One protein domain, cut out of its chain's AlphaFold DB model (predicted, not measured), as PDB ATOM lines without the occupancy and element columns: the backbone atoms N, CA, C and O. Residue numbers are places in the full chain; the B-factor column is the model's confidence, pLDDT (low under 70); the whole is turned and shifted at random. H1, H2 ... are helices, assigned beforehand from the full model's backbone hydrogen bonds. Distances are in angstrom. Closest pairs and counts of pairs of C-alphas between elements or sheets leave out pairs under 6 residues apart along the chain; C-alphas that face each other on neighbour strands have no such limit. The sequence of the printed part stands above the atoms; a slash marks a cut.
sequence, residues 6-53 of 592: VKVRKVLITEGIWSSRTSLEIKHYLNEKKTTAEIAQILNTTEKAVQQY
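Overview. This is residues 6 to 53 of the 592 residues of an uncharacterized protein of Clostridium sp. (strain SY8519) (UniProt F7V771). Four short helices follow one another round a ring, with H1 at one end of the longest axis, H3 at the other, and H2 and H4 on the two sides between them. H3 and H4 pack on each other, while H1 is set off from the rest, and the two ends of the printed part come back near each other. The printed part has 48 residues with four named helices, H1 to H4 in order, and no named strand; the class is all helix. The whole is compact, with a radius of gyration of the C-alphas of 10.2 A and spans of 26 by 19 by 15 A.

Arrangement. H1, residues 6 to 14, touches no helix. It is close to but not clearly touching H2, residues 21 to 31; their closest C-alphas, of Ile 13 and Ser 23, are 7.7 A apart. Their lines stand at a steep tilt of 56 degrees, the same way. H2 only just touches H3, residues 36 to 42, with 3 pairs of C-alphas within 8 A; the closest, of Tyr 29 and Ile 39, are 6.6 A apart. These two run opposite ways at a steep tilt of 63 degrees. H3 touches H4, residues 47 to 51, with the closest C-alphas, of Ala 40 and Glu 47, 5.2 A apart. H2 and H4 are close but not clearly touching, with the closest C-alphas, of Ile 26 and Val 50, 6.9 A apart. H1 is apart from H3 and H4. In H1, H2, H3 and H4 every O i to N i+4 pair is within hydrogen-bond range.

Along the chain. H1 begins at C-alpha 6 (222.726, 119.616, 165.744) and is 12.2 A long from first to last C-alpha. H2, the longest helix, measures 15.6 A, H3 9.9 A and H4 6.1 A. H4 ends at C-alpha 51 (214.696, 114.943, 162.614).

Size, cuts and confidence. The C-alphas farthest apart, of Ile 17 and Gln 41, are 27.0 A apart; the first and last printed, of Val 6 and Tyr 53, are 8.1 A apart. The printed part has no cut and no long link. Mean pLDDT of the printed part is 81.5, and residue 7 is under 70.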
ATOM      1  N   VAL A   6     224.120 119.928 166.099       77.06
ATOM      2  CA  VAL A   6     222.726 119.616 165.744       77.06
ATOM      3  C   VAL A   6     221.756 120.568 166.444       77.06
ATOM      4  O   VAL A   6     220.818 121.052 165.818       77.06
ATOM      5  N   LYS A   7     221.986 120.873 167.727       69.56
ATOM      6  CA  LYS A   7     221.118 121.766 168.503       69.56
ATOM      7  C   LYS A   7     221.209 123.201 167.981       69.56
ATOM      8  O   LYS A   7     220.175 123.817 167.748       69.56
ATOM      9  N   VAL A   8     222.425 123.680 167.697       78.81
ATOM     10  CA  VAL A   8     222.651 124.989 167.056       78.81
ATOM     11  C   VAL A   8     221.952 125.046 165.696       78.81
ATOM     12  O   VAL A   8     221.201 125.979 165.428       78.81
ATOM     13  N   ARG A   9     222.105 124.008 164.865       82.75
ATOM     14  CA  ARG A   9     221.470 123.934 163.544       82.75
ATOM     15  C   ARG A   9     219.944 124.005 163.618       82.75
ATOM     16  O   ARG A   9     219.349 124.772 162.872       82.75
ATOM     17  N   LYS A  10     219.302 123.252 164.518       78.94
ATOM     18  CA  LYS A  10     217.835 123.273 164.661       78.94
ATOM     19  C   LYS A  10     217.315 124.631 165.129       78.94
ATOM     20  O   LYS A  10     216.290 125.075 164.621       78.94
ATOM     21  N   VAL A  11     218.023 125.310 166.038       74.50
ATOM     22  CA  VAL A  11     217.677 126.683 166.454       74.50
ATOM     23  C   VAL A  11     217.760 127.634 165.261       74.50
ATOM     24  O   VAL A  11     216.789 128.321 164.967       74.50
ATOM     25  N   LEU A  12     218.864 127.603 164.510       75.06
ATOM     26  CA  LEU A  12     219.044 128.484 163.354       75.06
ATOM     27  C   LEU A  12     218.034 128.214 162.224       75.06
ATOM     28  O   LEU A  12     217.591 129.159 161.577       75.06
ATOM     29  N   ILE A  13     217.628 126.954 162.005       78.25
ATOM     30  CA  ILE A  13     216.535 126.603 161.075       78.25
ATOM     31  C   ILE A  13     215.187 127.128 161.589       78.25
ATOM     32  O   ILE A  13     214.394 127.638 160.799       78.25
ATOM     33  N   THR A  14     214.917 127.010 162.896       75.62
ATOM     34  CA  THR A  14     213.655 127.462 163.521       75.62
ATOM     35  C   THR A  14     213.490 128.975 163.411       75.62
ATOM     36  O   THR A  14     212.402 129.444 163.090       75.62
ATOM     37  N   GLU A  15     214.578 129.724 163.597       72.75
ATOM     38  CA  GLU A  15     214.601 131.187 163.478       72.75
ATOM     39  C   GLU A  15     214.775 131.678 162.027       72.75
ATOM     40  O   GLU A  15     214.772 132.876 161.771       72.75
ATOM     41  N   GLY A  16     214.914 130.768 161.053       72.19
ATOM     42  CA  GLY A  16     215.046 131.106 159.630       72.19
ATOM     43  C   GLY A  16     216.399 131.707 159.226       72.19
ATOM     44  O   GLY A  16     216.554 132.144 158.090       72.19
ATOM     45  N   ILE A  17     217.381 131.699 160.129       70.19
ATOM     46  CA  ILE A  17     218.710 132.313 159.958       70.19
ATOM     47  C   ILE A  17     219.661 131.381 159.186       70.19
ATOM     48  O   ILE A  17     220.658 131.822 158.617       70.19
ATOM     49  N   TRP A  18     219.359 130.080 159.129       77.88
ATOM     50  CA  TRP A  18     220.156 129.105 158.384       77.88
ATOM     51  C   TRP A  18     219.281 128.127 157.605       77.88
ATOM     52  O   TRP A  18     218.292 127.604 158.120       77.88
ATOM     53  N   SER A  19     219.683 127.825 156.371       75.00
ATOM     54  CA  SER A  19     219.065 126.782 155.556       75.00
ATOM     55  C   SER A  19     220.107 126.037 154.723       75.00
ATOM     56  O   SER A  19     221.161 126.568 154.375       75.00
ATOM     57  N   SER A  20     219.806 124.783 154.406       78.50
ATOM     58  CA  SER A  20     220.508 123.964 153.427       78.50
ATOM     59  C   SER A  20     219.498 123.346 152.467       78.50
ATOM     60  O   SER A  20     218.295 123.329 152.737       78.50
ATOM     61  N   ARG A  21     219.982 122.776 151.360       71.88
ATOM     62  CA  ARG A  21     219.130 122.048 150.412       71.88
ATOM     63  C   ARG A  21     218.235 121.019 151.121       71.88
ATOM     64  O   ARG A  21     217.024 121.046 150.946       71.88
ATOM     65  N   THR A  22     218.815 120.209 152.008       79.50
ATOM     66  CA  THR A  22     218.087 119.193 152.781       79.50
ATOM     67  C   THR A  22     217.061 119.799 153.744       79.50
ATOM     68  O   THR A  22     215.958 119.275 153.854       79.50
ATOM     69  N   SER A  23     217.365 120.912 154.429       82.62
ATOM     70  CA  SER A  23     216.381 121.536 155.331       82.62
ATOM     71  C   SER A  23     215.213 122.172 154.573       82.62
ATOM     72  O   SER A  23     214.099 122.200 155.087       82.62
ATOM     73  N   LEU A  24     215.455 122.684 153.362       79.88
ATOM     74  CA  LEU A  24     214.413 123.247 152.501       79.88
ATOM     75  C   LEU A  24     213.520 122.152 151.907       79.88
ATOM     76  O   LEU A  24     212.301 122.292 151.949       79.88
ATOM     77  N   GLU A  25     214.105 121.046 151.439       79.00
ATOM     78  CA  GLU A  25     213.364 119.869 150.959       79.00
ATOM     79  C   GLU A  25     212.490 119.269 152.079       79.00
ATOM     80  O   GLU A  25     211.305 119.015 151.873       79.00
ATOM     81  N   ILE A  26     213.021 119.137 153.302       86.38
ATOM     82  CA  ILE A  26     212.251 118.667 154.469       86.38
ATOM     83  C   ILE A  26     211.118 119.642 154.826       86.38
ATOM     84  O   ILE A  26     209.994 119.208 155.072       86.38
ATOM     85  N   LYS A  27     211.381 120.958 154.829       81.56
ATOM     86  CA  LYS A  27     210.362 121.986 155.106       81.56
ATOM     87  C   LYS A  27     209.243 121.982 154.059       81.56
ATOM     88  O   LYS A  27     208.082 122.141 154.425       81.56
ATOM     89  N   HIS A  28     209.577 121.775 152.785       80.94
ATOM     90  CA  HIS A  28     208.596 121.643 151.710       80.94
ATOM     91  C   HIS A  28     207.634 120.475 151.975       80.94
ATOM     92  O   HIS A  28     206.427 120.693 152.043       80.94
ATOM     93  N   TYR A  29     208.151 119.274 152.246       82.94
ATOM     94  CA  TYR A  29     207.300 118.104 152.489       82.94
ATOM     95  C   TYR A  29     206.539 118.140 153.829       82.94
ATOM     96  O   TYR A  29     205.439 117.598 153.920       82.94
ATOM     97  N   LEU A  30     207.064 118.820 154.858       78.50
ATOM     98  CA  LEU A  30     206.308 119.119 156.087       78.50
ATOM     99  C   LEU A  30     205.101 120.016 155.830       78.50
ATOM    100  O   LEU A  30     204.042 119.792 156.412       78.50
ATOM    101  N   ASN A  31     205.246 121.018 154.959       78.12
ATOM    102  CA  ASN A  31     204.135 121.893 154.589       78.12
ATOM    103  C   ASN A  31     203.052 121.132 153.809       78.12
ATOM    104  O   ASN A  31     201.871 121.448 153.935       78.12
ATOM    105  N   GLU A  32     203.429 120.076 153.084       81.56
ATOM    106  CA  GLU A  32     202.498 119.110 152.483       81.56
ATOM    107  C   GLU A  32     201.931 118.087 153.489       81.56
ATOM    108  O   GLU A  32     201.253 117.138 153.098       81.56
ATOM    109  N   LYS A  33     202.182 118.283 154.791       84.19
ATOM    110  CA  LYS A  33     201.718 117.453 155.916       84.19
ATOM    111  C   LYS A  33     202.214 116.003 155.904       84.19
ATOM    112  O   LYS A  33     201.590 115.144 156.523       84.19
ATOM    113  N   LYS A  34     203.344 115.722 155.249       82.56
ATOM    114  CA  LYS A  34     203.979 114.398 155.303       82.56
ATOM    115  C   LYS A  34     204.655 114.168 156.656       82.56
ATOM    116  O   LYS A  34     205.234 115.083 157.245       82.56
ATOM    117  N   THR A  35     204.602 112.935 157.142       89.25
ATOM    118  CA  THR A  35     205.264 112.506 158.381       89.25
ATOM    119  C   THR A  35     206.777 112.369 158.190       89.25
ATOM    120  O   THR A  35     207.283 112.246 157.075       89.25
ATOM    121  N   THR A  36     207.537 112.348 159.286       83.38
ATOM    122  CA  THR A  36     209.003 112.211 159.228       83.38
ATOM    123  C   THR A  36     209.465 110.917 158.560       83.38
ATOM    124  O   THR A  36     210.481 110.933 157.867       83.38
ATOM    125  N   ALA A  37     208.712 109.827 158.734       86.75
ATOM    126  CA  ALA A  37     208.964 108.532 158.104       86.75
ATOM    127  C   ALA A  37     208.782 108.586 156.581       86.75
ATOM    128  O   ALA A  37     209.646 108.132 155.830       86.75
ATOM    129  N   GLU A  38     207.705 109.220 156.115       85.62
ATOM    130  CA  GLU A  38     207.438 109.397 154.683       85.62
ATOM    131  C   GLU A  38     208.480 110.306 154.027       85.62
ATOM    132  O   GLU A  38     208.971 110.012 152.938       85.62
ATOM    133  N   ILE A  39     208.877 111.387 154.705       89.88
ATOM    134  CA  ILE A  39     209.923 112.297 154.219       89.88
ATOM    135  C   ILE A  39     211.265 111.566 154.101       89.88
ATOM    136  O   ILE A  39     211.986 111.756 153.121       89.88
ATOM    137  N   ALA A  40     211.598 110.707 155.070       91.75
ATOM    138  CA  ALA A  40     212.817 109.910 155.032       91.75
ATOM    139  C   ALA A  40     212.830 108.946 153.835       91.75
ATOM    140  O   ALA A  40     213.845 108.860 153.145       91.75
ATOM    141  N   GLN A  41     211.700 108.295 153.532       90.25
ATOM    142  CA  GLN A  41     211.570 107.449 152.341       90.25
ATOM    143  C   GLN A  41     211.707 108.248 151.036       90.25
ATOM    144  O   GLN A  41     212.469 107.845 150.161       90.25
ATOM    145  N   ILE A  42     211.028 109.395 150.914       90.12
ATOM    146  CA  ILE A  42     211.061 110.240 149.703       90.12
ATOM    147  C   ILE A  42     212.474 110.757 149.416       90.12
ATOM    148  O   ILE A  42     212.912 110.777 148.269       90.12
ATOM    149  N   LEU A  43     213.201 111.156 150.461       87.44
ATOM    150  CA  LEU A  43     214.570 111.664 150.349       87.44
ATOM    151  C   LEU A  43     215.632 110.554 150.380       87.44
ATOM    152  O   LEU A  43     216.825 110.856 150.405       87.44
ATOM    153  N   ASN A  44     215.208 109.285 150.392       88.81
ATOM    154  CA  ASN A  44     216.054 108.097 150.503       88.81
ATOM    155  C   ASN A  44     217.111 108.219 151.622       88.81
ATOM    156  O   ASN A  44     218.311 108.030 151.418       88.81
ATOM    157  N   THR A  45     216.658 108.610 152.813       86.81
ATOM    158  CA  THR A  45     217.484 108.855 154.000       86.81
ATOM    159  C   THR A  45     216.851 108.242 155.256       86.81
ATOM    160  O   THR A  45     215.847 107.541 155.186       86.81
ATOM    161  N   THR A  46     217.444 108.473 156.432       88.38
ATOM    162  CA  THR A  46     216.911 107.972 157.712       88.38
ATOM    163  C   THR A  46     216.022 109.004 158.403       88.38
ATOM    164  O   THR A  46     216.286 110.205 158.341       88.38
ATOM    165  N   GLU A  47     215.020 108.553 159.162       82.75
ATOM    166  CA  GLU A  47     214.174 109.439 159.981       82.75
ATOM    167  C   GLU A  47     214.988 110.294 160.950       82.75
ATOM    168  O   GLU A  47     214.708 111.476 161.147       82.75
ATOM    169  N   LYS A  48     216.057 109.720 161.507       82.62
ATOM    170  CA  LYS A  48     216.962 110.432 162.407       82.62
ATOM    171  C   LYS A  48     217.690 111.569 161.689       82.62
ATOM    172  O   LYS A  48     217.893 112.619 162.293       82.62
ATOM    173  N   ALA A  49     218.053 111.394 160.417       82.81
ATOM    174  CA  ALA A  49     218.610 112.475 159.609       82.81
ATOM    175  C   ALA A  49     217.560 113.567 159.367       82.81
ATOM    176  O   ALA A  49     217.862 114.734 159.590       82.81
ATOM    177  N   VAL A  50     216.314 113.210 159.034       84.00
ATOM    178  CA  VAL A  50     215.216 114.181 158.866       84.00
ATOM    179  C   VAL A  50     214.984 114.989 160.149       84.00
ATOM    180  O   VAL A  50     214.955 116.219 160.123       84.00
ATOM    181  N   GLN A  51     214.922 114.320 161.304       83.81
ATOM    182  CA  GLN A  51     214.696 114.943 162.614       83.81
ATOM    183  C   GLN A  51     215.773 115.958 163.026       83.81
ATOM    184  O   GLN A  51     215.487 116.881 163.801       83.81
ATOM    185  N   GLN A  52     217.004 115.814 162.523       85.38
ATOM    186  CA  GLN A  52     218.095 116.765 162.768       85.38
ATOM    187  C   GLN A  52     217.917 118.096 162.026       85.38
ATOM    188  O   GLN A  52     218.552 119.076 162.410       85.38
ATOM    189  N   TYR A  53     217.060 118.145 161.002       84.31
ATOM    190  CA  TYR A  53     216.777 119.346 160.208       84.31
ATOM    191  C   TYR A  53     215.345 119.877 160.401       84.31
ATOM    192  O   TYR A  53     214.964 120.841 159.739       84.31
TER     193      TYR A  53